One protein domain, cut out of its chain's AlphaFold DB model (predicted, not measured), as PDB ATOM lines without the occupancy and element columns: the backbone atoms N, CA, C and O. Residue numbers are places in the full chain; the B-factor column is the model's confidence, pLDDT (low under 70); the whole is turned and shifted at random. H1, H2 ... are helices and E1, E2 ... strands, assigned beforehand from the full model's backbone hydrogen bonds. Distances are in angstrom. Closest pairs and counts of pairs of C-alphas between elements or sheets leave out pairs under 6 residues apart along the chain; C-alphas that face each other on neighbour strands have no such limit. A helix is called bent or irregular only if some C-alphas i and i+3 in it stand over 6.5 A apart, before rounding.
ATOM      1  N   SER A  10     101.300  37.595  35.062       95.75
ATOM      2  CA  SER A  10     101.257  36.819  33.816       95.75
ATOM      3  C   SER A  10     101.508  37.681  32.575       95.75
ATOM      4  O   SER A  10     102.397  37.360  31.797       95.75
ATOM      5  N   LEU A  11     100.807  38.810  32.426       96.38
ATOM      6  CA  LEU A  11     101.012  39.738  31.308       96.38
ATOM      7  C   LEU A  11     102.410  40.380  31.334       96.38
ATOM      8  O   LEU A  11     103.047  40.497  30.291       96.38
ATOM      9  N   ARG A  12     102.916  40.775  32.510       96.19
ATOM     10  CA  ARG A  12     104.275  41.330  32.650       96.19
ATOM     11  C   ARG A  12     105.341  40.332  32.193       96.19
ATOM     12  O   ARG A  12     106.277  40.717  31.497       96.19
ATOM     13  N   ASP A  13     105.197  39.074  32.585       96.50
ATOM     14  CA  ASP A  13     106.182  38.029  32.314       96.50
ATOM     15  C   ASP A  13     106.025  37.443  30.890       96.50
ATOM     16  O   ASP A  13     107.004  37.000  30.293       96.50
ATOM     17  N   GLU A  14     104.833  37.543  30.288       97.75
ATOM     18  CA  GLU A  14     104.583  37.332  28.852       97.75
ATOM     19  C   GLU A  14     105.264  38.410  27.991       97.75
ATOM     20  O   GLU A  14     105.971  38.081  27.040       97.75
ATOM     21  N   ILE A  15     105.131  39.694  28.356       97.88
ATOM     22  CA  ILE A  15     105.824  40.799  27.669       97.88
ATOM     23  C   ILE A  15     107.342  40.632  27.785       97.88
ATOM     24  O   ILE A  15     108.040  40.754  26.786       97.88
ATOM     25  N   ARG A  16     107.858  40.287  28.973       97.31
ATOM     26  CA  ARG A  16     109.295  40.030  29.185       97.31
ATOM     27  C   ARG A  16     109.841  38.894  28.323       97.31
ATOM     28  O   ARG A  16     110.970  39.001  27.870       97.31
ATOM     29  N   ARG A  17     109.059  37.846  28.037       97.50
ATOM     30  CA  ARG A  17     109.466  36.787  27.090       97.50
ATOM     31  C   ARG A  17     109.537  37.251  25.627       97.50
ATOM     32  O   ARG A  17     110.150  36.563  24.821       97.50
ATOM     33  N   HIS A  18     108.965  38.412  25.305       97.88
ATOM     34  CA  HIS A  18     109.017  39.048  23.982       97.88
ATOM     35  C   HIS A  18     109.925  40.293  23.932       97.88
ATOM     36  O   HIS A  18     110.090  40.884  22.867       97.88
ATOM     37  N   VAL A  19     110.526  40.686  25.062       98.19
ATOM     38  CA  VAL A  19     111.615  41.670  25.152       98.19
ATOM     39  C   VAL A  19     112.914  40.876  25.271       98.19
ATOM     40  O   VAL A  19     113.306  40.457  26.357       98.19
ATOM     41  N   VAL A  20     113.531  40.590  24.128       98.00
ATOM     42  CA  VAL A  20     114.625  39.615  24.014       98.00
ATOM     43  C   VAL A  20     115.969  40.302  23.797       98.00
ATOM     44  O   VAL A  20     116.037  41.370  23.196       98.00
ATOM     45  N   GLY A  21     117.060  39.686  24.257       98.12
ATOM     46  CA  GLY A  21     118.406  40.184  23.966       98.12
ATOM     47  C   GLY A  21     118.712  40.142  22.465       98.12
ATOM     48  O   GLY A  21     118.331  39.191  21.779       98.12
ATOM     49  N   TYR A  22     119.422  41.159  21.971       97.31
ATOM     50  CA  TYR A  22     119.773  41.365  20.562       97.31
ATOM     51  C   TYR A  22     120.152  40.079  19.810       97.31
ATOM     52  O   TYR A  22     119.578  39.813  18.753       97.31
ATOM     53  N   GLN A  23     121.035  39.256  20.384       97.12
ATOM     54  CA  GLN A  23     121.611  38.051  19.768       97.12
ATOM     55  C   GLN A  23     120.579  36.991  19.324       97.12
ATOM     56  O   GLN A  23     120.870  36.194  18.436       97.12
ATOM     57  N   VAL A  24     119.377  36.972  19.917       96.56
ATOM     58  CA  VAL A  24     118.273  36.053  19.550       96.56
ATOM     59  C   VAL A  24     117.077  36.778  18.918       96.56
ATOM     60  O   VAL A  24     116.004  36.203  18.749       96.56
ATOM     61  N   SER A  25     117.242  38.059  18.587       97.31
ATOM     62  CA  SER A  25     116.203  38.913  18.013       97.31
ATOM     63  C   SER A  25     116.289  38.988  16.485       97.31
ATOM     64  O   SER A  25     117.346  38.785  15.884       97.31
ATOM     65  N   ARG A  26     115.200  39.427  15.841       97.19
ATOM     66  CA  ARG A  26     115.195  39.795  14.413       97.19
ATOM     67  C   ARG A  26     116.249  40.861  14.068       97.19
ATOM     68  O   ARG A  26     116.728  40.885  12.935       97.19
ATOM     69  N   LEU A  27     116.651  41.703  15.026       98.00
ATOM     70  CA  LEU A  27     117.678  42.722  14.808       98.00
ATOM     71  C   LEU A  27     119.055  42.108  14.520       98.00
ATOM     72  O   LEU A  27     119.771  42.678  13.709       98.00
ATOM     73  N   ALA A  28     119.414  40.940  15.068       97.88
ATOM     74  CA  ALA A  28     120.696  40.292  14.751       97.88
ATOM     75  C   ALA A  28     120.816  39.909  13.267       97.88
ATOM     76  O   ALA A  28     121.871  40.076  12.655       97.88
ATOM     77  N   HIS A  29     119.715  39.465  12.653       97.12
ATOM     78  CA  HIS A  29     119.670  39.177  11.219       97.12
ATOM     79  C   HIS A  29     119.794  40.462  10.385       97.12
ATOM     80  O   HIS A  29     120.654  40.546   9.509       97.12
ATOM     81  N   LEU A  30     119.002  41.488  10.714       97.19
ATOM     82  CA  LEU A  30     119.008  42.775  10.005       97.19
ATOM     83  C   LEU A  30     120.342  43.524  10.151       97.19
ATOM     84  O   LEU A  30     120.808  44.141   9.194       97.19
ATOM     85  N   ALA A  31     120.978  43.447  11.321       97.06
ATOM     86  CA  ALA A  31     122.305  43.989  11.591       97.06
ATOM     87  C   ALA A  31     123.373  43.284  10.742       97.06
ATOM     88  O   ALA A  31     124.134  43.957  10.051       97.06
ATOM     89  N   LYS A  32     123.365  41.943  10.703       96.44
ATOM     90  CA  LYS A  32     124.283  41.139   9.879       96.44
ATOM     91  C   LYS A  32     124.159  41.433   8.379       96.44
ATOM     92  O   LYS A  32     125.165  41.437   7.673       96.44
ATOM     93  N   GLU A  33     122.951  41.688   7.883       95.25
ATOM     94  CA  GLU A  33     122.743  42.143   6.501       95.25
ATOM     95  C   GLU A  33     123.272  43.573   6.297       95.25
ATOM     96  O   GLU A  33     123.923  43.859   5.290       95.25
ATOM     97  N   SER A  34     123.073  44.445   7.288       96.75
ATOM     98  CA  SER A  34     123.383  45.881   7.244       96.75
ATOM     99  C   SER A  34     124.808  46.268   7.673       96.75
ATOM    100  O   SER A  34     125.043  47.453   7.890       96.75
ATOM    101  N   MET A  35     125.749  45.328   7.822       97.25
ATOM    102  CA  MET A  35     127.139  45.632   8.223       97.25
ATOM    103  C   MET A  35     127.814  46.684   7.320       97.25
ATOM    104  O   MET A  35     127.411  46.899   6.177       97.25
ATOM    105  N   ASP A  36     128.865  47.325   7.819       95.19
ATOM    106  CA  ASP A  36     129.761  48.168   7.026       95.19
ATOM    107  C   ASP A  36     130.598  47.361   6.005       95.19
ATOM    108  O   ASP A  36     130.353  46.175   5.751       95.19
ATOM    109  N   GLU A  37     131.522  48.037   5.314       93.44
ATOM    110  CA  GLU A  37     132.390  47.424   4.293       93.44
ATOM    111  C   GLU A  37     133.475  46.525   4.916       93.44
ATOM    112  O   GLU A  37     133.836  45.508   4.330       93.44
ATOM    113  N   ASP A  38     133.913  46.839   6.142       92.25
ATOM    114  CA  ASP A  38     134.896  46.059   6.907       92.25
ATOM    115  C   ASP A  38     134.289  44.860   7.670       92.25
ATOM    116  O   ASP A  38     135.027  43.998   8.153       92.25
ATOM    117  N   GLY A  39     132.964  44.810   7.843       92.12
ATOM    118  CA  GLY A  39     132.283  43.817   8.680       92.12
ATOM    119  C   GLY A  39     132.421  44.057  10.191       92.12
ATOM    120  O   GLY A  39     132.275  43.110  10.963       92.12
ATOM    121  N   LYS A  40     132.704  45.294  10.619       90.94
ATOM    122  CA  LYS A  40     132.953  45.687  12.020       90.94
ATOM    123  C   LYS A  40     131.688  46.124  12.753       90.94
ATOM    124  O   LYS A  40     131.492  45.709  13.891       90.94
ATOM    125  N   ALA A  41     130.841  46.943  12.128       94.56
ATOM    126  CA  ALA A  41     129.638  47.491  12.762       94.56
ATOM    127  C   ALA A  41     128.404  47.433  11.841       94.56
ATOM    128  O   ALA A  41     128.533  47.653  10.633       94.56
ATOM    129  N   PRO A  42     127.192  47.177  12.373       97.75
ATOM    130  CA  PRO A  42     125.954  47.320  11.621       97.75
ATOM    131  C   PRO A  42     125.615  48.794  11.383       97.75
ATOM    132  O   PRO A  42     125.766  49.646  12.261       97.75
ATOM    133  N   LEU A  43     125.127  49.089  10.178       98.25
ATOM    134  CA  LEU A  43     124.751  50.426   9.739       98.25
ATOM    135  C   LEU A  43     123.233  50.619   9.749       98.25
ATOM    136  O   LEU A  43     122.455  49.762   9.318       98.25
ATOM    137  N   ALA A  44     122.813  51.798  10.189       98.12
ATOM    138  CA  ALA A  44     121.451  52.292  10.054       98.12
ATOM    139  C   ALA A  44     121.440  53.608   9.268       98.12
ATOM    140  O   ALA A  44     122.441  54.323   9.219       98.12
ATOM    141  N   ILE A  45     120.300  53.938   8.662       97.62
ATOM    142  CA  ILE A  45     120.090  55.165   7.893       97.62
ATOM    143  C   ILE A  45     118.885  55.956   8.419       97.62
ATOM    144  O   ILE A  45     117.842  55.391   8.754       97.62
ATOM    145  N   LYS A  46     119.029  57.283   8.483       95.62
ATOM    146  CA  LYS A  46     117.971  58.246   8.814       95.62
ATOM    147  C   LYS A  46     117.875  59.294   7.714       95.62
ATOM    148  O   LYS A  46     118.847  60.002   7.453       95.62
ATOM    149  N   TYR A  47     116.704  59.442   7.103       92.88
ATOM    150  CA  TYR A  47     116.460  60.549   6.180       92.88
ATOM    151  C   TYR A  47     116.049  61.808   6.940       92.88
ATOM    152  O   TYR A  47     115.252  61.758   7.875       92.88
ATOM    153  N   THR A  48     116.607  62.945   6.531       89.56
ATOM    154  CA  THR A  48     116.335  64.261   7.115       89.56
ATOM    155  C   THR A  48     116.135  65.328   6.037       89.56
ATOM    156  O   THR A  48     116.521  65.156   4.873       89.56
ATOM    157  N   SER A  49     115.512  66.445   6.413       85.81
ATOM    158  CA  SER A  49     115.418  67.629   5.557       85.81
ATOM    159  C   SER A  49     116.808  68.229   5.324       85.81
ATOM    160  O   SER A  49     117.622  68.313   6.247       85.81
ATOM    161  N   ALA A  50     117.072  68.697   4.101       84.06
ATOM    162  CA  ALA A  50     118.366  69.257   3.708       84.06
ATOM    163  C   ALA A  50     118.820  70.429   4.606       84.06
ATOM    164  O   ALA A  50     120.015  70.592   4.844       84.06
ATOM    165  N   MET A  51     117.884  71.187   5.192       83.00
ATOM    166  CA  MET A  51     118.194  72.259   6.152       83.00
ATOM    167  C   MET A  51     118.925  71.765   7.414       83.00
ATOM    168  O   MET A  51     119.749  72.487   7.970       83.00
ATOM    169  N   TYR A  52     118.670  70.524   7.846       83.94
ATOM    170  CA  TYR A  52     119.302  69.905   9.015       83.94
ATOM    171  C   TYR A  52     120.525  69.050   8.652       83.94
ATOM    172  O   TYR A  52     121.269  68.630   9.536       83.94
ATOM    173  N   ALA A  53     120.782  68.819   7.359       84.25
ATOM    174  CA  ALA A  53     121.906  68.009   6.892       84.25
ATOM    175  C   ALA A  53     123.284  68.605   7.249       84.25
ATOM    176  O   ALA A  53     124.263  67.872   7.384       84.25
ATOM    177  N   ARG A  54     123.368  69.933   7.436       83.75
ATOM    178  CA  ARG A  54     124.629  70.678   7.615       83.75
ATOM    179  C   ARG A  54     125.534  70.131   8.729       83.75
ATOM    180  O   ARG A  54     126.749  70.181   8.562       83.75
ATOM    181  N   GLY A  55     124.979  69.611   9.828       81.62
ATOM    182  CA  GLY A  55     125.776  69.056  10.934       81.62
ATOM    183  C   GLY A  55     126.556  67.788  10.560       81.62
ATOM    184  O   GLY A  55     127.692  67.603  10.990       81.62
ATOM    185  N   TYR A  56     125.977  66.946   9.704       87.00
ATOM    186  CA  TYR A  56     126.526  65.636   9.336       87.00
ATOM    187  C   TYR A  56     127.597  65.711   8.236       87.00
ATOM    188  O   TYR A  56     128.363  64.767   8.063       87.00
ATOM    189  N   ARG A  57     127.702  66.841   7.518       77.31
ATOM    190  CA  ARG A  57     128.689  67.047   6.437       77.31
ATOM    191  C   ARG A  57     130.144  66.870   6.897       77.31
ATOM    192  O   ARG A  57     130.985  66.469   6.102       77.31
ATOM    193  N   ASN A  58     130.425  67.158   8.168       70.56
ATOM    194  CA  ASN A  58     131.768  67.092   8.751       70.56
ATOM    195  C   ASN A  58     131.906  65.967   9.801       70.56
ATOM    196  O   ASN A  58     132.871  65.975  10.559       70.56
ATOM    197  N   GLY A  59     130.933  65.053   9.917       69.12
ATOM    198  CA  GLY A  59     130.949  63.989  10.934       69.12
ATOM    199  C   GLY A  59     130.818  64.462  12.392       69.12
ATOM    200  O   GLY A  59     131.139  63.708  13.303       69.12
ATOM    201  N   MET A  60     130.380  65.707  12.629       73.00
ATOM    202  CA  MET A  60     130.240  66.295  13.977       73.00
ATOM    203  C   MET A  60     128.788  66.340  14.486       73.00
ATOM    204  O   MET A  60     128.546  66.653  15.650       73.00
ATOM    205  N   GLY A  61     127.805  66.093  13.616       82.81
ATOM    206  CA  GLY A  61     126.387  66.069  13.972       82.81
ATOM    207  C   GLY A  61     125.949  64.678  14.416       82.81
ATOM    208  O   GLY A  61     126.141  63.726  13.671       82.81
ATOM    209  N   ARG A  62     125.317  64.569  15.589       92.56
ATOM    210  CA  ARG A  62     124.753  63.305  16.098       92.56
ATOM    211  C   ARG A  62     123.309  63.108  15.644       92.56
ATOM    212  O   ARG A  62     122.572  64.099  15.561       92.56
ATOM    213  N   LEU A  63     122.873  61.869  15.390       94.44
ATOM    214  CA  LEU A  63     121.473  61.594  15.029       94.44
ATOM    215  C   LEU A  63     120.533  62.115  16.126       94.44
ATOM    216  O   LEU A  63     120.656  61.738  17.286       94.44
ATOM    217  N   GLN A  64     119.594  62.994  15.775       93.75
ATOM    218  CA  GLN A  64     118.710  63.613  16.769       93.75
ATOM    219  C   GLN A  64     117.596  62.661  17.231       93.75
ATOM    220  O   GLN A  64     116.951  62.012  16.395       93.75
ATOM    221  N   ILE A  65     117.337  62.649  18.540       95.06
ATOM    222  CA  ILE A  65     116.193  61.996  19.184       95.06
ATOM    223  C   ILE A  65     114.921  62.777  18.812       95.06
ATOM    224  O   ILE A  65     114.862  64.000  18.947       95.06
ATOM    225  N   SER A  66     113.896  62.084  18.314       92.25
ATOM    226  CA  SER A  66     112.646  62.713  17.880       92.25
ATOM    227  C   SER A  66     111.663  62.875  19.049       92.25
ATOM    228  O   SER A  66     110.873  61.974  19.315       92.25
ATOM    229  N   ALA A  67     111.662  64.047  19.691       88.88
ATOM    230  CA  ALA A  67     110.736  64.420  20.775       88.88
ATOM    231  C   ALA A  67     109.296  64.767  20.317       88.88
ATOM    232  O   ALA A  67     108.472  65.237  21.106       88.88
ATOM    233  N   THR A  68     108.987  64.663  19.020       86.50
ATOM    234  CA  THR A  68     107.741  65.207  18.454       86.50
ATOM    235  C   THR A  68     106.545  64.274  18.701       86.50
ATOM    236  O   THR A  68     106.600  63.106  18.303       86.50
ATOM    237  N   PRO A  69     105.424  64.768  19.267       79.75
ATOM    238  CA  PRO A  69     104.192  63.992  19.364       79.75
ATOM    239  C   PRO A  69     103.744  63.477  17.992       79.75
ATOM    240  O   PRO A  69     103.720  64.225  17.016       79.75
ATOM    241  N   GLY A  70     103.376  62.196  17.919       76.06
ATOM    242  CA  GLY A  70     102.956  61.536  16.678       76.06
ATOM    243  C   GLY A  70     103.989  60.583  16.061       76.06
ATOM    244  O   GLY A  70     103.600  59.763  15.234       76.06
ATOM    245  N   PHE A  71     105.257  60.599  16.494       84.88
ATOM    246  CA  PHE A  71     106.189  59.504  16.186       84.88
ATOM    247  C   PHE A  71     105.758  58.203  16.881       84.88
ATOM    248  O   PHE A  71     105.408  58.203  18.065       84.88
ATOM    249  N   THR A  72     105.779  57.081  16.151       88.81
ATOM    250  CA  THR A  72     104.973  55.911  16.535       88.81
ATOM    251  C   THR A  72     105.350  55.274  17.877       88.81
ATOM    252  O   THR A  72     104.436  54.911  18.608       88.81
ATOM    253  N   TRP A  73     106.622  55.177  18.272       94.88
ATOM    254  CA  TRP A  73     107.040  54.599  19.568       94.88
ATOM    255  C   TRP A  73     107.379  55.631  20.660       94.88
ATOM    256  O   TRP A  73     107.864  55.263  21.733       94.88
ATOM    257  N   GLY A  74     107.046  56.904  20.436       93.88
ATOM    258  CA  GLY A  74     107.370  58.019  21.329       93.88
ATOM    259  C   GLY A  74     108.792  58.553  21.122       93.88
ATOM    260  O   GLY A  74     109.288  58.542  19.997       93.88
ATOM    261  N   ASP A  75     109.447  59.010  22.190       96.06
ATOM    262  CA  ASP A  75     110.748  59.691  22.122       96.06
ATOM    263  C   ASP A  75     111.862  58.691  21.798       96.06
ATOM    264  O   ASP A  75     112.203  57.835  22.619       96.06
ATOM    265  N   ALA A  76     112.375  58.727  20.571       97.00
ATOM    266  CA  ALA A  76     113.359  57.758  20.099       97.00
ATOM    267  C   ALA A  76     114.169  58.297  18.919       97.00
ATOM    268  O   ALA A  76     113.739  59.196  18.186       97.00
ATOM    269  N   THR A  77     115.321  57.685  18.676       97.06
ATOM    270  CA  THR A  77     116.102  57.910  17.462       97.06
ATOM    271  C   THR A  77     115.590  56.972  16.371       97.06
ATOM    272  O   THR A  77     115.953  55.801  16.299       97.06
ATOM    273  N   TYR A  78     114.680  57.493  15.541       96.25
ATOM    274  CA  TYR A  78     114.082  56.751  14.424       96.25
ATOM    275  C   TYR A  78     115.052  56.594  13.259       96.25
ATOM    276  O   TYR A  78     115.532  57.597  12.724       96.25
ATOM    277  N   VAL A  79     115.289  55.344  12.861       97.12
ATOM    278  CA  VAL A  79     116.184  54.938  11.768       97.12
ATOM    279  C   VAL A  79     115.633  53.692  11.061       97.12
ATOM    280  O   VAL A  79     114.702  53.046  11.546       97.12
ATOM    281  N   THR A  80     116.235  53.303   9.941       96.94
ATOM    282  CA  THR A  80     116.021  51.996   9.297       96.94
ATOM    283  C   THR A  80     117.354  51.249   9.176       96.94
ATOM    284  O   THR A  80     118.370  51.910   8.964       96.94
ATOM    285  N   PRO A  81     117.409  49.907   9.297       97.38
ATOM    286  CA  PRO A  81     118.617  49.149   8.960       97.38
ATOM    287  C   PRO A  81     119.010  49.420   7.503       97.38
ATOM    288  O   PRO A  81     118.129  49.634   6.665       97.38
ATOM    289  N   LEU A  82     120.305  49.387   7.172       97.00
ATOM    290  CA  LEU A  82     120.753  49.645   5.796       97.00
ATOM    291  C   LEU A  82     120.222  48.610   4.780       97.00
ATOM    292  O   LEU A  82     120.146  48.920   3.595       97.00
ATOM    293  N   ALA A  83     119.775  47.435   5.238       95.88
ATOM    294  CA  ALA A  83     119.025  46.450   4.452       95.88
ATOM    295  C   ALA A  83     117.698  46.976   3.851       95.88
ATOM    296  O   ALA A  83     117.204  46.399   2.885       95.88
ATOM    297  N   PHE A  84     117.137  48.078   4.373       95.06
ATOM    298  CA  PHE A  84     115.957  48.770   3.830       95.06
ATOM    299  C   PHE A  84     116.296  50.238   3.493       95.06
ATOM    300  O   PHE A  84     115.742  51.168   4.094       95.06
ATOM    301  N   PRO A  85     117.230  50.484   2.552       93.69
ATOM    302  CA  PRO A  85     118.023  51.715   2.479       93.69
ATOM    303  C   PRO A  85     117.234  52.984   2.133       93.69
ATOM    304  O   PRO A  85     117.753  54.082   2.319       93.69
ATOM    305  N   ILE A  86     116.002  52.867   1.630       91.38
ATOM    306  CA  ILE A  86     115.143  54.006   1.260       91.38
ATOM    307  C   ILE A  86     113.814  54.046   2.017       91.38
ATOM    308  O   ILE A  86     113.013  54.944   1.777       91.38
ATOM    309  N   SER A  87     113.557  53.112   2.938       91.00
ATOM    310  CA  SER A  87     112.210  52.919   3.501       91.00
ATOM    311  C   SER A  87     111.666  54.149   4.242       91.00
ATOM    312  O   SER A  87     110.475  54.449   4.172       91.00
ATOM    313  N   SER A  88     112.554  54.919   4.875       90.62
ATOM    314  CA  SER A  88     112.242  56.166   5.584       90.62
ATOM    315  C   SER A  88     112.418  57.448   4.740       90.62
ATOM    316  O   SER A  88     112.223  58.551   5.254       90.62
ATOM    317  N   ALA A  89     112.720  57.350   3.436       88.94
ATOM    318  CA  ALA A  89     113.016  58.501   2.565       88.94
ATOM    319  C   ALA A  89     111.823  59.441   2.282       88.94
ATOM    320  O   ALA A  89     111.997  60.521   1.715       88.94
ATOM    321  N   ILE A  90     110.618  59.105   2.753       84.94
ATOM    322  CA  ILE A  90     109.495  60.052   2.823       84.94
ATOM    323  C   ILE A  90     109.765  61.249   3.746       84.94
ATOM    324  O   ILE A  90     109.219  62.324   3.507       84.94
ATOM    325  N   PHE A  91     110.610  61.092   4.770       85.50
ATOM    326  CA  PHE A  91     110.849  62.115   5.795       85.50
ATOM    327  C   PHE A  91     111.977  63.102   5.452       85.50
ATOM    328  O   PHE A  91     112.287  63.986   6.251       85.50
ATOM    329  N   GLY A  92     112.617  62.978   4.284       87.50
ATOM    330  CA  GLY A  92     113.773  63.808   3.965       87.50
ATOM    331  C   GLY A  92     114.269  63.732   2.527       87.50
ATOM    332  O   GLY A  92     113.667  63.110   1.654       87.50
ATOM    333  N   ARG A  93     115.400  64.401   2.292       86.06
ATOM    334  CA  ARG A  93     116.160  64.349   1.030       86.06
ATOM    335  C   ARG A  93     117.637  64.028   1.222       86.06
ATOM    336  O   ARG A  93     118.343  63.808   0.250       86.06
ATOM    337  N   VAL A  94     118.102  63.959   2.467       90.62
ATOM    338  CA  VAL A  94     119.473  63.569   2.793       90.62
ATOM    339  C   VAL A  94     119.420  62.355   3.705       90.62
ATOM    340  O   VAL A  94     118.854  62.440   4.794       90.62
ATOM    341  N   GLY A  95     119.980  61.237   3.251       94.38
ATOM    342  CA  GLY A  95     120.150  60.028   4.050       94.38
ATOM    343  C   GLY A  95     121.475  60.079   4.802       94.38
ATOM    344  O   GLY A  95     122.551  60.069   4.196       94.38
ATOM    345  N   VAL A  96     121.381  60.151   6.127       95.88
ATOM    346  CA  VAL A  96     122.514  60.081   7.052       95.88
ATOM    347  C   VAL A  96     122.665  58.636   7.502       95.88
ATOM    348  O   VAL A  96     121.730  58.074   8.070       95.88
ATOM    349  N   VAL A  97     123.823  58.039   7.237       96.44
ATOM    350  CA  VAL A  97     124.186  56.685   7.668       96.44
ATOM    351  C   VAL A  97     125.062  56.776   8.914       96.44
ATOM    352  O   VAL A  97     125.875  57.694   9.035       96.44
ATOM    353  N   ALA A  98     124.877  55.841   9.842       96.69
ATOM    354  CA  ALA A  98     125.612  55.761  11.098       96.69
ATOM    355  C   ALA A  98     125.816  54.298  11.512       96.69
ATOM    356  O   ALA A  98     124.937  53.463  11.279       96.69
ATOM    357  N   GLY A  99     126.941  54.000  12.161       97.12
ATOM    358  CA  GLY A  99     127.154  52.717  12.831       97.12
ATOM    359  C   GLY A  99     126.497  52.700  14.210       97.12
ATOM    360  O   GLY A  99     126.494  53.722  14.898       97.12
ATOM    361  N   PHE A 100     125.964  51.554  14.632       97.62
ATOM    362  CA  PHE A 100     125.425  51.345  15.981       97.62
ATOM    363  C   PHE A 100     125.995  50.073  16.613       97.62
ATOM    364  O   PHE A 100     126.379  49.150  15.899       97.62
ATOM    365  N   ASP A 101     126.031  50.012  17.944       97.25
ATOM    366  CA  ASP A 101     126.395  48.798  18.686       97.25
ATOM    367  C   ASP A 101     125.176  48.275  19.467       97.25
ATOM    368  O   ASP A 101     124.763  48.905  20.447       97.25
ATOM    369  N   PRO A 102     124.578  47.152  19.029       97.06
ATOM    370  CA  PRO A 102     123.430  46.546  19.679       97.06
ATOM    371  C   PRO A 102     123.766  45.409  20.660       97.06
ATOM    372  O   PRO A 102     122.825  44.761  21.113       97.06
ATOM    373  N   GLU A 103     125.038  45.119  20.988       95.31
ATOM    374  CA  GLU A 103     125.441  43.875  21.687       95.31
ATOM    375  C   GLU A 103     124.582  43.546  22.927       95.31
ATOM    376  O   GLU A 103     124.147  42.401  23.097       95.31
ATOM    377  N   TYR A 104     124.272  44.560  23.739       96.00
ATOM    378  CA  TYR A 104     123.516  44.442  24.994       96.00
ATOM    379  C   TYR A 104     122.045  44.884  24.898       96.00
ATOM    380  O   TYR A 104     121.378  44.970  25.928       96.00
ATOM    381  N   TRP A 105     121.528  45.196  23.702       98.12
ATOM    382  CA  TRP A 105     120.185  45.769  23.551       98.12
ATOM    383  C   TRP A 105     119.074  44.752  23.836       98.12
ATOM    384  O   TRP A 105     119.061  43.638  23.304       98.12
ATOM    385  N   LEU A 106     118.077  45.182  24.607       98.56
ATOM    386  CA  LEU A 106     116.775  44.545  24.737       98.56
ATOM    387  C   LEU A 106     115.849  45.015  23.609       98.56
ATOM    388  O   LEU A 106     115.476  46.188  23.512       98.56
ATOM    389  N   VAL A 107     115.475  44.074  22.746       98.69
ATOM    390  CA  VAL A 107     114.722  44.299  21.511       98.69
ATOM    391  C   VAL A 107     113.280  43.824  21.674       98.69
ATOM    392  O   VAL A 107     113.029  42.704  22.122       98.69
ATOM    393  N   TYR A 108     112.323  44.658  21.265       98.69
ATOM    394  CA  TYR A 108     110.903  44.312  21.193       98.69
ATOM    395  C   TYR A 108     110.431  44.327  19.739       98.69
ATOM    396  O   TYR A 108     110.479  45.364  19.076       98.69
ATOM    397  N   ASP A 109     109.981  43.182  19.224       98.44
ATOM    398  CA  ASP A 109     109.617  43.060  17.809       98.44
ATOM    399  C   ASP A 109     108.118  43.282  17.550       98.44
ATOM    400  O   ASP A 109     107.332  42.351  17.386       98.44
ATOM    401  N   ALA A 110     107.719  44.550  17.457       98.00
ATOM    402  CA  ALA A 110     106.375  44.942  17.047       98.00
ATOM    403  C   ALA A 110     106.156  44.892  15.516       98.00
ATOM    404  O   ALA A 110     105.148  45.415  15.029       98.00
ATOM    405  N   THR A 111     107.035  44.253  14.727       96.88
ATOM    406  CA  THR A 111     106.702  43.861  13.341       96.88
ATOM    407  C   THR A 111     105.756  42.659  13.288       96.88
ATOM    408  O   THR A 111     105.104  42.460  12.254       96.88
ATOM    409  N   GLU A 112     105.658  41.916  14.398       96.69
ATOM    410  CA  GLU A 112     104.869  40.697  14.568       96.69
ATOM    411  C   GLU A 112     103.603  40.909  15.414       96.69
ATOM    412  O   GLU A 112     103.521  41.792  16.271       96.69
ATOM    413  N   ARG A 113     102.585  40.073  15.167       96.62
ATOM    414  CA  ARG A 113     101.230  40.259  15.715       96.62
ATOM    415  C   ARG A 113     101.154  40.113  17.239       96.62
ATOM    416  O   ARG A 113     100.526  40.945  17.889       96.62
ATOM    417  N   LEU A 114     101.772  39.079  17.812       97.62
ATOM    418  CA  LEU A 114     101.648  38.796  19.247       97.62
ATOM    419  C   LEU A 114     102.248  39.927  20.116       97.62
ATOM    420  O   LEU A 114     101.549  40.402  21.010       97.62
ATOM    421  N   PRO A 115     103.449  40.472  19.835       97.75
ATOM    422  CA  PRO A 115     103.933  41.681  20.507       97.75
ATOM    423  C   PRO A 115     103.002  42.898  20.361       97.75
ATOM    424  O   PRO A 115     102.777  43.610  21.337       97.75
ATOM    425  N   GLN A 116     102.377  43.122  19.198       97.25
ATOM    426  CA  GLN A 116     101.376  44.196  19.056       97.25
ATOM    427  C   GLN A 116     100.176  43.983  19.998       97.25
ATOM    428  O   GLN A 116      99.751  44.918  20.681       97.25
ATOM    429  N   GLU A 117      99.659  42.755  20.090       97.88
ATOM    430  CA  GLU A 117      98.559  42.392  20.995       97.88
ATOM    431  C   GLU A 117      98.959  42.511  22.478       97.88
ATOM    432  O   GLU A 117      98.176  43.020  23.280       97.88
ATOM    433  N   LEU A 118     100.194  42.150  22.843       98.00
ATOM    434  CA  LEU A 118     100.728  42.295  24.205       98.00
ATOM    435  C   LEU A 118     100.901  43.762  24.625       98.00
ATOM    436  O   LEU A 118     100.544  44.120  25.752       98.00
ATOM    437  N   TYR A 119     101.381  44.629  23.728       95.94
ATOM    438  CA  TYR A 119     101.402  46.075  23.965       95.94
ATOM    439  C   TYR A 119      99.979  46.620  24.169       95.94
ATOM    440  O   TYR A 119      99.725  47.347  25.131       95.94
ATOM    441  N   MET A 120      99.019  46.236  23.319       94.81
ATOM    442  CA  MET A 120      97.626  46.690  23.449       94.81
ATOM    443  C   MET A 120      96.951  46.168  24.729       94.81
ATOM    444  O   MET A 120      96.208  46.912  25.374       94.81
ATOM    445  N   ALA A 121      97.260  44.942  25.158       95.44
ATOM    446  CA  ALA A 121      96.833  44.416  26.451       95.44
ATOM    447  C   ALA A 121      97.413  45.243  27.611       95.44
ATOM    448  O   ALA A 121      96.669  45.641  28.507       95.44
ATOM    449  N   TRP A 122      98.709  45.581  27.573       95.19
ATOM    450  CA  TRP A 122      99.347  46.446  28.574       95.19
ATOM    451  C   TRP A 122      98.709  47.840  28.637       95.19
ATOM    452  O   TRP A 122      98.431  48.332  29.735       95.19
ATOM    453  N   VAL A 123      98.403  48.448  27.482       92.50
ATOM    454  CA  VAL A 123      97.657  49.715  27.386       92.50
ATOM    455  C   VAL A 123      96.291  49.608  28.065       92.50
ATOM    456  O   VAL A 123      95.887  50.528  28.775       92.50
ATOM    457  N   GLY A 124      95.603  48.474  27.901       91.62
ATOM    458  CA  GLY A 124      94.296  48.199  28.499       91.62
ATOM    459  C   GLY A 124      94.248  48.335  30.026       91.62
ATOM    460  O   GLY A 124      93.194  48.693  30.558       91.62
ATOM    461  N   PHE A 125      95.375  48.122  30.715       91.38
ATOM    462  CA  PHE A 125      95.510  48.244  32.173       91.38
ATOM    463  C   PHE A 125      95.943  49.636  32.667       91.38
ATOM    464  O   PHE A 125      95.912  49.877  33.873       91.38
ATOM    465  N   GLN A 126      96.344  50.567  31.792       89.50
ATOM    466  CA  GLN A 126      96.856  51.863  32.254       89.50
ATOM    467  C   GLN A 126      95.719  52.847  32.601       89.50
ATOM    468  O   GLN A 126      94.817  53.043  31.779       89.50
ATOM    469  N   PRO A 127      95.775  53.564  33.748       82.88
ATOM    470  CA  PRO A 127      94.695  54.458  34.193       82.88
ATOM    471  C   PRO A 127      94.279  55.551  33.194       82.88
ATOM    472  O   PRO A 127      93.148  56.028  33.232       82.88
ATOM    473  N   ARG A 128      95.179  55.957  32.289       75.56
ATOM    474  CA  ARG A 128      94.943  57.019  31.295       75.56
ATOM    475  C   ARG A 128      94.568  56.511  29.897       75.56
ATOM    476  O   ARG A 128      94.463  57.327  28.986       75.56
ATOM    477  N   ARG A 129      94.310  55.207  29.702       83.00
ATOM    478  CA  ARG A 129      94.064  54.603  28.369       83.00
ATOM    479  C   ARG A 129      93.022  55.348  27.518       83.00
ATOM    480  O   ARG A 129      93.200  55.487  26.314       83.00
ATOM    481  N   ASN A 130      91.968  55.885  28.137       80.88
ATOM    482  CA  ASN A 130      90.894  56.591  27.427       80.88
ATOM    483  C   ASN A 130      91.390  57.889  26.751       80.88
ATOM    484  O   ASN A 130      90.853  58.287  25.719       80.88
ATOM    485  N   GLN A 131      92.447  58.522  27.278       81.81
ATOM    486  CA  GLN A 131      93.023  59.749  26.709       81.81
ATOM    487  C   GLN A 131      93.696  59.513  25.345       81.81
ATOM    488  O   GLN A 131      93.796  60.446  24.550       81.81
ATOM    489  N   LEU A 132      94.089  58.268  25.049       78.38
ATOM    490  CA  LEU A 132      94.729  57.858  23.791       78.38
ATOM    491  C   LEU A 132      93.796  57.909  22.582       78.38
ATOM    492  O   LEU A 132      94.279  57.982  21.456       78.38
ATOM    493  N   LEU A 133      92.483  57.834  22.818       76.00
ATOM    494  CA  LEU A 133      91.458  57.714  21.778       76.00
ATOM    495  C   LEU A 133      90.437  58.858  21.820       76.00
ATOM    496  O   LEU A 133      89.928  59.256  20.779       76.00
ATOM    497  N   LEU A 134      90.131  59.387  23.011       82.31
ATOM    498  CA  LEU A 134      88.995  60.291  23.238       82.31
ATOM    499  C   LEU A 134      89.409  61.751  23.507       82.31
ATOM    500  O   LEU A 134      88.658  62.494  24.134       82.31
ATOM    501  N   THR A 135      90.610  62.172  23.091       81.25
ATOM    502  CA  THR A 135      91.084  63.558  23.278       81.25
ATOM    503  C   THR A 135      91.843  64.093  22.065       81.25
ATOM    504  O   THR A 135      92.488  63.341  21.335       81.25
ATOM    505  N   CYS A 136      91.844  65.418  21.902       80.31
ATOM    506  CA  CYS A 136      92.706  66.132  20.952       80.31
ATOM    507  C   CYS A 136      94.212  65.992  21.260       80.31
ATOM    508  O   CYS A 136      95.041  66.249  20.393       80.31
ATOM    509  N   HIS A 137      94.576  65.547  22.468       82.81
ATOM    510  CA  HIS A 137      95.956  65.288  22.888       82.81
ATOM    511  C   HIS A 137      96.366  63.812  22.729       82.81
ATOM    512  O   HIS A 137      97.378  63.386  23.288       82.81
ATOM    513  N   SER A 138      95.610  63.026  21.954       85.19
ATOM    514  CA  SER A 138      95.859  61.600  21.697       85.19
ATOM    515  C   SER A 138      97.294  61.297  21.247       85.19
ATOM    516  O   SER A 138      97.871  60.313  21.702       85.19
ATOM    517  N   GLN A 139      97.914  62.145  20.419       86.00
ATOM    518  CA  GLN A 139      99.310  61.986  19.984       86.00
ATOM    519  C   GLN A 139     100.301  62.039  21.161       86.00
ATOM    520  O   GLN A 139     101.122  61.135  21.314       86.00
ATOM    521  N   LEU A 140     100.175  63.048  22.030       87.94
ATOM    522  CA  LEU A 140     101.000  63.217  23.233       87.94
ATOM    523  C   LEU A 140     100.736  62.106  24.263       87.94
ATOM    524  O   LEU A 140     101.661  61.601  24.898       87.94
ATOM    525  N   ALA A 141      99.480  61.671  24.398       88.19
ATOM    526  CA  ALA A 141      99.123  60.542  25.252       88.19
ATOM    527  C   ALA A 141      99.760  59.227  24.757       88.19
ATOM    528  O   ALA A 141     100.284  58.460  25.565       88.19
ATOM    529  N   ASN A 142      99.764  58.973  23.440       89.06
ATOM    530  CA  ASN A 142     100.376  57.777  22.849       89.06
ATOM    531  C   ASN A 142     101.906  57.789  22.980       89.06
ATOM    532  O   ASN A 142     102.485  56.771  23.356       89.06
ATOM    533  N   GLN A 143     102.545  58.942  22.759       91.62
ATOM    534  CA  GLN A 143     103.970  59.170  23.026       91.62
ATOM    535  C   GLN A 143     104.316  58.851  24.490       91.62
ATOM    536  O   GLN A 143     105.137  57.974  24.748       91.62
ATOM    537  N   PHE A 144     103.616  59.467  25.453       91.00
ATOM    538  CA  PHE A 144     103.805  59.199  26.883       91.00
ATOM    539  C   PHE A 144     103.640  57.712  27.233       91.00
ATOM    540  O   PHE A 144     104.448  57.155  27.972       91.00
ATOM    541  N   MET A 145     102.619  57.049  26.686       90.81
ATOM    542  CA  MET A 145     102.351  55.631  26.944       90.81
ATOM    543  C   MET A 145     103.414  54.698  26.357       90.81
ATOM    544  O   MET A 145     103.787  53.725  27.012       90.81
ATOM    545  N   ARG A 146     103.933  54.984  25.156       93.75
ATOM    546  CA  ARG A 146     104.974  54.164  24.512       93.75
ATOM    547  C   ARG A 146     106.368  54.433  25.079       93.75
ATOM    548  O   ARG A 146     107.164  53.501  25.159       93.75
ATOM    549  N   ASN A 147     106.615  55.633  25.604       94.69
ATOM    550  CA  ASN A 147     107.741  55.898  26.502       94.69
ATOM    551  C   ASN A 147     107.620  55.071  27.789       94.69
ATOM    552  O   ASN A 147     108.517  54.299  28.105       94.69
ATOM    553  N   LEU A 148     106.490  55.173  28.503       93.31
ATOM    554  CA  LEU A 148     106.250  54.466  29.766       93.31
ATOM    555  C   LEU A 148     106.362  52.940  29.609       93.31
ATOM    556  O   LEU A 148     106.912  52.281  30.489       93.31
ATOM    557  N   PHE A 149     105.902  52.388  28.482       95.50
ATOM    558  CA  PHE A 149     106.104  50.985  28.125       95.50
ATOM    559  C   PHE A 149     107.594  50.638  27.997       95.50
ATOM    560  O   PHE A 149     108.076  49.746  28.698       95.50
ATOM    561  N   ARG A 150     108.349  51.381  27.171       96.50
ATOM    562  CA  ARG A 150     109.794  51.158  26.995       96.50
ATOM    563  C   ARG A 150     110.564  51.322  28.306       96.50
ATOM    564  O   ARG A 150     111.375  50.458  28.611       96.50
ATOM    565  N   THR A 151     110.266  52.326  29.135       95.56
ATOM    566  CA  THR A 151     110.874  52.495  30.471       95.56
ATOM    567  C   THR A 151     110.533  51.342  31.419       95.56
ATOM    568  O   THR A 151     111.412  50.866  32.137       95.56
ATOM    569  N   ALA A 152     109.285  50.855  31.424       94.06
ATOM    570  CA  ALA A 152     108.848  49.778  32.319       94.06
ATOM    571  C   ALA A 152     109.492  48.416  32.008       94.06
ATOM    572  O   ALA A 152     109.657  47.606  32.923       94.06
ATOM    573  N   PHE A 153     109.858  48.175  30.747       95.94
ATOM    574  CA  PHE A 153     110.490  46.934  30.288       95.94
ATOM    575  C   PHE A 153     111.956  47.098  29.847       95.94
ATOM    576  O   PHE A 153     112.561  46.112  29.443       95.94
ATOM    577  N   GLN A 154     112.527  48.302  29.979       96.44
ATOM    578  CA  GLN A 154     113.908  48.656  29.609       96.44
ATOM    579  C   GLN A 154     114.248  48.324  28.144       96.44
ATOM    580  O   GLN A 154     115.285  47.751  27.846       96.44
ATOM    581  N   ILE A 155     113.342  48.659  27.221       98.38
ATOM    582  CA  ILE A 155     113.466  48.307  25.798       98.38
ATOM    583  C   ILE A 155     114.377  49.311  25.078       98.38
ATOM    584  O   ILE A 155     113.970  50.448  24.819       98.38
ATOM    585  N   ASP A 156     115.581  48.871  24.721       98.44
ATOM    586  CA  ASP A 156     116.583  49.652  23.988       98.44
ATOM    587  C   ASP A 156     116.198  49.861  22.513       98.44
ATOM    588  O   ASP A 156     116.471  50.916  21.949       98.44
ATOM    589  N   CYS A 157     115.512  48.900  21.880       98.62
ATOM    590  CA  CYS A 157     115.057  49.038  20.492       98.62
ATOM    591  C   CYS A 157     113.674  48.415  20.260       98.62
ATOM    592  O   CYS A 157     113.429  47.264  20.625       98.62
ATOM    593  N   VAL A 158     112.775  49.152  19.599       98.62
ATOM    594  CA  VAL A 158     111.528  48.591  19.056       98.62
ATOM    595  C   VAL A 158     111.620  48.483  17.539       98.62
ATOM    596  O   VAL A 158     111.811  49.489  16.854       98.62
ATOM    597  N   LEU A 159     111.427  47.271  17.016       98.50
ATOM    598  CA  LEU A 159     111.262  47.017  15.584       98.50
ATOM    599  C   LEU A 159     109.783  47.154  15.210       98.50
ATOM    600  O   LEU A 159     108.917  46.663  15.930       98.50
ATOM    601  N   PHE A 160     109.469  47.800  14.087       97.50
ATOM    602  CA  PHE A 160     108.088  47.949  13.617       97.50
ATOM    603  C   PHE A 160     107.995  48.085  12.090       97.50
ATOM    604  O   PHE A 160     108.977  48.388  11.418       97.50
ATOM    605  N   ARG A 161     106.814  47.810  11.522       95.56
ATOM    606  CA  ARG A 161     106.537  48.016  10.083       95.56
ATOM    607  C   ARG A 161     106.394  49.522   9.785       95.56
ATOM    608  O   ARG A 161     105.918  50.232  10.669       95.56
ATOM    609  N   PRO A 162     106.648  49.985   8.546       91.50
ATOM    610  CA  PRO A 162     106.231  51.310   8.086       91.50
ATOM    611  C   PRO A 162     104.749  51.576   8.393       91.50
ATOM    612  O   PRO A 162     103.863  50.874   7.883       91.50
ATOM    613  N   ASP A 163     104.487  52.586   9.224       82.69
ATOM    614  CA  ASP A 163     103.145  53.065   9.563       82.69
ATOM    615  C   ASP A 163     102.652  54.085   8.524       82.69
ATOM    616  O   ASP A 163     101.534  53.977   8.019       82.69
ATOM    617  N   GLN A 164     103.527  54.998   8.103       82.62
ATOM    618  CA  GLN A 164     103.336  55.858   6.941       82.62
ATOM    619  C   GLN A 164     103.852  55.159   5.679       82.62
ATOM    620  O   GLN A 164     105.027  55.244   5.325       82.62
ATOM    621  N   ARG A 165     102.960  54.442   4.988       78.44
ATOM    622  CA  ARG A 165     103.304  53.731   3.749       78.44
ATOM    623  C   ARG A 165     103.317  54.648   2.532       78.44
ATOM    624  O   ARG A 165     102.388  55.413   2.288       78.44
ATOM    625  N   ASN A 166     104.335  54.472   1.706       82.81
ATOM    626  CA  ASN A 166     104.521  55.146   0.434       82.81
ATOM    627  C   ASN A 166     105.023  54.131  -0.604       82.81
ATOM    628  O   ASN A 166     106.054  53.497  -0.398       82.81
ATOM    629  N   ARG A 167     104.305  53.993  -1.729       80.12
ATOM    630  CA  ARG A 167     104.532  52.935  -2.739       80.12
ATOM    631  C   ARG A 167     105.910  52.939  -3.412       80.12
ATOM    632  O   ARG A 167     106.258  51.958  -4.056       80.12
ATOM    633  N   TRP A 168     106.648  54.040  -3.312       79.25
ATOM    634  CA  TRP A 168     107.974  54.189  -3.900       79.25
ATOM    635  C   TRP A 168     109.067  53.803  -2.898       79.25
ATOM    636  O   TRP A 168     109.967  53.025  -3.214       79.25
ATOM    637  N   TYR A 169     108.946  54.301  -1.668       83.75
ATOM    638  CA  TYR A 169     109.984  54.201  -0.646       83.75
ATOM    639  C   TYR A 169     109.812  52.996   0.289       83.75
ATOM    640  O   TYR A 169     110.776  52.273   0.520       83.75
ATOM    641  N   SER A 170     108.602  52.698   0.768       87.50
ATOM    642  CA  SER A 170     108.358  51.615   1.735       87.50
ATOM    643  C   SER A 170     107.730  50.377   1.084       87.50
ATOM    644  O   SER A 170     106.634  50.466   0.521       87.50
ATOM    645  N   GLY A 171     108.363  49.217   1.219       88.19
ATOM    646  CA  GLY A 171     107.745  47.919   0.949       88.19
ATOM    647  C   GLY A 171     106.916  47.389   2.136       88.19
ATOM    648  O   GLY A 171     106.847  48.007   3.201       88.19
ATOM    649  N   PRO A 172     106.236  46.238   1.972       87.44
ATOM    650  CA  PRO A 172     105.392  45.640   3.014       87.44
ATOM    651  C   PRO A 172     106.178  44.872   4.095       87.44
ATOM    652  O   PRO A 172     105.633  44.588   5.168       87.44
ATOM    653  N   ASN A 173     107.432  44.512   3.803       91.31
ATOM    654  CA  ASN A 173     108.293  43.671   4.643       91.31
ATOM    655  C   ASN A 173     109.397  44.459   5.363       91.31
ATOM    656  O   ASN A 173     110.071  43.895   6.224       91.31
ATOM    657  N   ASP A 174     109.556  45.736   5.016       94.38
ATOM    658  CA  ASP A 174     110.521  46.657   5.596       94.38
ATOM    659  C   ASP A 174     110.346  46.766   7.117       94.38
ATOM    660  O   ASP A 174     109.238  46.648   7.657       94.38
ATOM    661  N   VAL A 175     111.455  47.041   7.802       96.75
ATOM    662  CA  VAL A 175     111.504  47.214   9.256       96.75
ATOM    663  C   VAL A 175     112.130  48.561   9.589       96.75
ATOM    664  O   VAL A 175     113.212  48.898   9.110       96.75
ATOM    665  N   TRP A 176     111.441  49.329  10.423       97.00
ATOM    666  CA  TRP A 176     111.924  50.563  11.030       97.00
ATOM    667  C   TRP A 176     112.301  50.298  12.488       97.00
ATOM    668  O   TRP A 176     111.758  49.395  13.127       97.00
ATOM    669  N   MET A 177     113.239  51.085  13.010       98.06
ATOM    670  CA  MET A 177     113.739  50.976  14.381       98.06
ATOM    671  C   MET A 177     113.464  52.270  15.140       98.06
ATOM    672  O   MET A 177     113.758  53.362  14.651       98.06
ATOM    673  N   ALA A 178     112.927  52.139  16.348       98.00
ATOM    674  CA  ALA A 178     112.874  53.204  17.337       98.00
ATOM    675  C   ALA A 178     113.871  52.861  18.448       98.00
ATOM    676  O   ALA A 178     113.589  51.994  19.278       98.00
ATOM    677  N   VAL A 179     115.039  53.506  18.428       98.31
ATOM    678  CA  VAL A 179     116.105  53.272  19.412       98.31
ATOM    679  C   VAL A 179     115.950  54.228  20.597       98.31
ATOM    680  O   VAL A 179     115.756  55.433  20.413       98.31
ATOM    681  N   SER A 180     115.990  53.672  21.804       98.00
ATOM    682  CA  SER A 180     115.891  54.370  23.085       98.00
ATOM    683  C   SER A 180     117.277  54.779  23.572       98.00
ATOM    684  O   SER A 180     118.110  53.923  23.852       98.00
ATOM    685  N   ASP A 181     117.498  56.077  23.753       97.06
ATOM    686  CA  ASP A 181     118.636  56.578  24.522       97.06
ATOM    687  C   ASP A 181     118.291  56.593  26.022       97.06
ATOM    688  O   ASP A 181     117.189  56.991  26.411       97.06
ATOM    689  N   TRP A 182     119.241  56.188  26.870       96.31
ATOM    690  CA  TRP A 182     119.089  56.156  28.331       96.31
ATOM    691  C   TRP A 182     120.120  57.044  29.021       96.31
ATOM    692  O   TRP A 182     121.271  57.121  28.592       96.31
ATOM    693  N   ASP A 183     119.717  57.679  30.119       93.44
ATOM    694  CA  ASP A 183     120.631  58.400  31.000       93.44
ATOM    695  C   ASP A 183     121.325  57.457  32.011       93.44
ATOM    696  O   ASP A 183     121.062  56.251  32.074       93.44
ATOM    697  N   GLY A 184     122.198  58.017  32.855       89.12
ATOM    698  CA  GLY A 184     122.888  57.267  33.913       89.12
ATOM    699  C   GLY A 184     121.970  56.659  34.989       89.12
ATOM    700  O   GLY A 184     122.420  55.802  35.745       89.12
ATOM    701  N   ASN A 185     120.696  57.059  35.046       90.38
ATOM    702  CA  ASN A 185     119.676  56.538  35.960       90.38
ATOM    703  C   ASN A 185     118.757  55.492  35.298       90.38
ATOM    704  O   ASN A 185     117.833  55.001  35.953       90.38
ATOM    705  N   ARG A 186     118.991  55.147  34.018       89.12
ATOM    706  CA  ARG A 186     118.088  54.345  33.168       89.12
ATOM    707  C   ARG A 186     116.700  54.982  32.970       89.12
ATOM    708  O   ARG A 186     115.705  54.283  32.743       89.12
ATOM    709  N   GLU A 187     116.630  56.312  32.994       92.69
ATOM    710  CA  GLU A 187     115.495  57.077  32.478       92.69
ATOM    711  C   GLU A 187     115.688  57.411  30.990       92.69
ATOM    712  O   GLU A 187     116.806  57.486  30.478       92.69
ATOM    713  N   LEU A 188     114.576  57.542  30.262       94.06
ATOM    714  CA  LEU A 188     114.579  57.717  28.808       94.06
ATOM    715  C   LEU A 188     114.977  59.156  28.440       94.06
ATOM    716  O   LEU A 188     114.279  60.098  28.830       94.06
ATOM    717  N   VAL A 189     116.043  59.318  27.654       94.94
ATOM    718  CA  VAL A 189     116.454  60.610  27.083       94.94
ATOM    719  C   VAL A 189     115.495  60.982  25.953       94.94
ATOM    720  O   VAL A 189     115.164  60.154  25.106       94.94
ATOM    721  N   LYS A 190     115.014  62.230  25.955       91.38
ATOM    722  CA  LYS A 190     113.886  62.657  25.105       91.38
ATOM    723  C   LYS A 190     114.273  63.607  23.979       91.38
ATOM    724  O   LYS A 190     113.517  63.744  23.027       91.38
ATOM    725  N   GLU A 191     115.427  64.257  24.083       91.00
ATOM    726  CA  GLU A 191     115.862  65.327  23.186       91.00
ATOM    727  C   GLU A 191     117.387  65.339  23.011       91.00
ATOM    728  O   GLU A 191     118.123  64.756  23.808       91.00
ATOM    729  N   GLY A 192     117.863  66.026  21.971       92.38
ATOM    730  CA  GLY A 192     119.286  66.147  21.655       92.38
ATOM    731  C   GLY A 192     119.822  65.025  20.760       92.38
ATOM    732  O   GLY A 192     119.076  64.354  20.047       92.38
ATOM    733  N   GLY A 193     121.148  64.865  20.752       93.62
ATOM    734  CA  GLY A 193     121.847  63.878  19.927       93.62
ATOM    735  C   GLY A 193     121.996  62.520  20.613       93.62
ATOM    736  O   GLY A 193     122.482  62.451  21.740       93.62
ATOM    737  N   SER A 194     121.640  61.457  19.894       95.75
ATOM    738  CA  SER A 194     121.725  60.061  20.321       95.75
ATOM    739  C   SER A 194     123.155  59.601  20.598       95.75
ATOM    740  O   SER A 194     124.118  60.055  19.978       95.75
ATOM    741  N   SER A 195     123.302  58.719  21.576       95.12
ATOM    742  CA  SER A 195     124.519  58.011  22.002       95.12
ATOM    743  C   SER A 195     124.593  56.593  21.438       95.12
ATOM    744  O   SER A 195     125.672  56.011  21.407       95.12
ATOM    745  N   CYS A 196     123.467  56.043  20.980       96.62
ATOM    746  CA  CYS A 196     123.379  54.700  20.403       96.62
ATOM    747  C   CYS A 196     123.994  54.585  18.995       96.62
ATOM    748  O   CYS A 196     124.077  53.483  18.455       96.62
ATOM    749  N   PHE A 197     124.401  55.710  18.398       96.50
ATOM    750  CA  PHE A 197     124.965  55.805  17.053       96.50
ATOM    751  C   PHE A 197     126.326  56.504  17.070       96.50
ATOM    752  O   PHE A 197     126.645  57.267  17.982       96.50
ATOM    753  N   SER A 198     127.127  56.223  16.045       94.25
ATOM    754  CA  SER A 198     128.449  56.804  15.842       94.25
ATOM    755  C   SER A 198     128.763  56.987  14.358       94.25
ATOM    756  O   SER A 198     128.177  56.330  13.492       94.25
ATOM    757  N   HIS A 199     129.765  57.827  14.085       92.25
ATOM    758  CA  HIS A 199     130.317  58.060  12.749       92.25
ATOM    759  C   HIS A 199     129.276  58.552  11.725       92.25
ATOM    760  O   HIS A 199     129.404  58.288  10.532       92.25
ATOM    761  N   GLU A 200     128.266  59.299  12.182       93.94
ATOM    762  CA  GLU A 200     127.201  59.856  11.352       93.94
ATOM    763  C   GLU A 200     127.731  60.642  10.142       93.94
ATOM    764  O   GLU A 200     128.367  61.692  10.279       93.94
ATOM    765  N   ARG A 201     127.405  60.177   8.933       92.44
ATOM    766  CA  ARG A 201     127.795  60.812   7.666       92.44
ATOM    767  C   ARG A 201     126.616  60.888   6.714       92.44
ATOM    768  O   ARG A 201     125.786  59.985   6.656       92.44
ATOM    769  N   ILE A 202     126.569  61.942   5.906       93.62
ATOM    770  CA  ILE A 202     125.720  61.941   4.710       93.62
ATOM    771  C   ILE A 202     126.283  60.890   3.750       93.62
ATOM    772  O   ILE A 202     127.460  60.961   3.416       93.62
ATOM    773  N   ALA A 203     125.449  59.949   3.308       93.81
ATOM    774  CA  ALA A 203     125.817  58.953   2.295       93.81
ATOM    775  C   ALA A 203     124.795  58.860   1.148       93.81
ATOM    776  O   ALA A 203     125.058  58.203   0.143       93.81
TER     777      ALA A 203
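What this domain is: This is residues 10 to 203 of the 253 residues of an uncharacterized protein of Streptomyces sp. 1331.2 (UniProt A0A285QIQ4). One strongly twisted sheet of eight strands runs through the whole, with helices H1, H4, H5 and H6 gathered beyond its E1 and E5 end, H2 packed on its middle strands, and H3 over E4 and E8 at the other end. Four long stretches with no named element, residues 59 to 76, 82 to 93, 161 to 175 and 180 to 196, loop outward from the sheet, their C-alphas reaching 22, 20, 21 and 20 A from the mean of all C-alphas. The printed part has 194 residues with six named helices and eight named strands, in the order H1 E1 H2 E2 H3 E3 E4 E5 H4 H5 H6 E6 E7 E8. The sheet is mixed, in the order E1 E5 E6 E7 E3 E2 E4 E8, and the class is mixed, helices and strands. The whole is compact, with a radius of gyration of the C-alphas of 16.3 A and spans of 47 by 39 by 37 A.

How they stand to each other: H1, residues 10 to 18, touches H4, residues 113 to 124, closest at the C-alphas of Ile 15 and Leu 118, 6.3 A; they run opposite ways at a steep tilt of 38 degrees, only just past shallow. H1 stands at the sheet's level, at a height over the sheet of 0.9 A, on a local plane fitted to just 6 C-alphas. The edge strand E1, residues 19 to 21, is antiparallel to E5, residues 106 to 110, with N 107 and O 20 at 2.8 A. H2, residues 26 to 33, is on the sheet; its Leu 30 and Pro 81 of E3, residues 77 to 81, have C-alphas 6.5 A apart. E2, residues 43 to 48, is antiparallel to E3, with N 45 and O 80 at 2.8 A, and to E4, residues 94 to 100, with N 46 and O 96 at 2.8 A. H3, residues 50 to 58, is 8.6 A in height over the sheet, over E4 and only just over E8, residues 197 to 203, with 3 C-alphas falling on E8. It runs slantwise to the strands, at 46 degrees to E4 on the local plane. H2 and H3 on the same face make two layers, helices on one face of a sheet. E4 and E8 are antiparallel, with N 97 and O 201 at 2.8 A. E5, H4, H5, residues 129 to 132, H6, residues 138 to 153, and E6, residues 157 to 160, form a strand-helix-strand unit, two parallel neighbour strands with helices between; N 108 and O 157 are 2.9 A apart. H4 and H6 only graze the sheet, with residues 115 to 119 and 150 to 153. H5 is not on it, and touches H6 only at the corner, at the C-alphas of Leu 132 and Ser 138, 4.4 A. E6 and E7, residues 176 to 179, are a hairpin, with N 176 and O 160 at 2.8 A; E7 and E3 are antiparallel, with N 77 and O 179 at 2.9 A. In H1, H2, H4 and H6 every O i to N i+4 pair is within hydrogen-bond range; H3 has 0 of 5, with 2 of 6 O i to N i+3 pairs, and H5 is too short for an i+4 pair.

Where its parts are: H1 begins at C-alpha 10, (101.257, 36.819, 33.816). H6 is the longest helix, 22.4 A, and ends at C-alpha 153, (110.490, 46.934, 30.288). H4 measures 16.6 A, E4 18.9 A, E2 16.4 A and E8 15.1 A. H3, 14.5 A, is irregular, but only just: C-alphas 52 and 55 are 6.8 A apart. E8 ends at C-alpha 203, (125.817, 58.953, 2.295).

The domain as a whole: The two C-alphas farthest apart are those of Asp 38 and Leu 134, 50.8 A. The printed part has no cut. The links H3 to E3, E3 to E4, E6 to E7 and E7 to E8 are long. The mean pLDDT of the printed part is 92.2, and residue 59 alone is under 70.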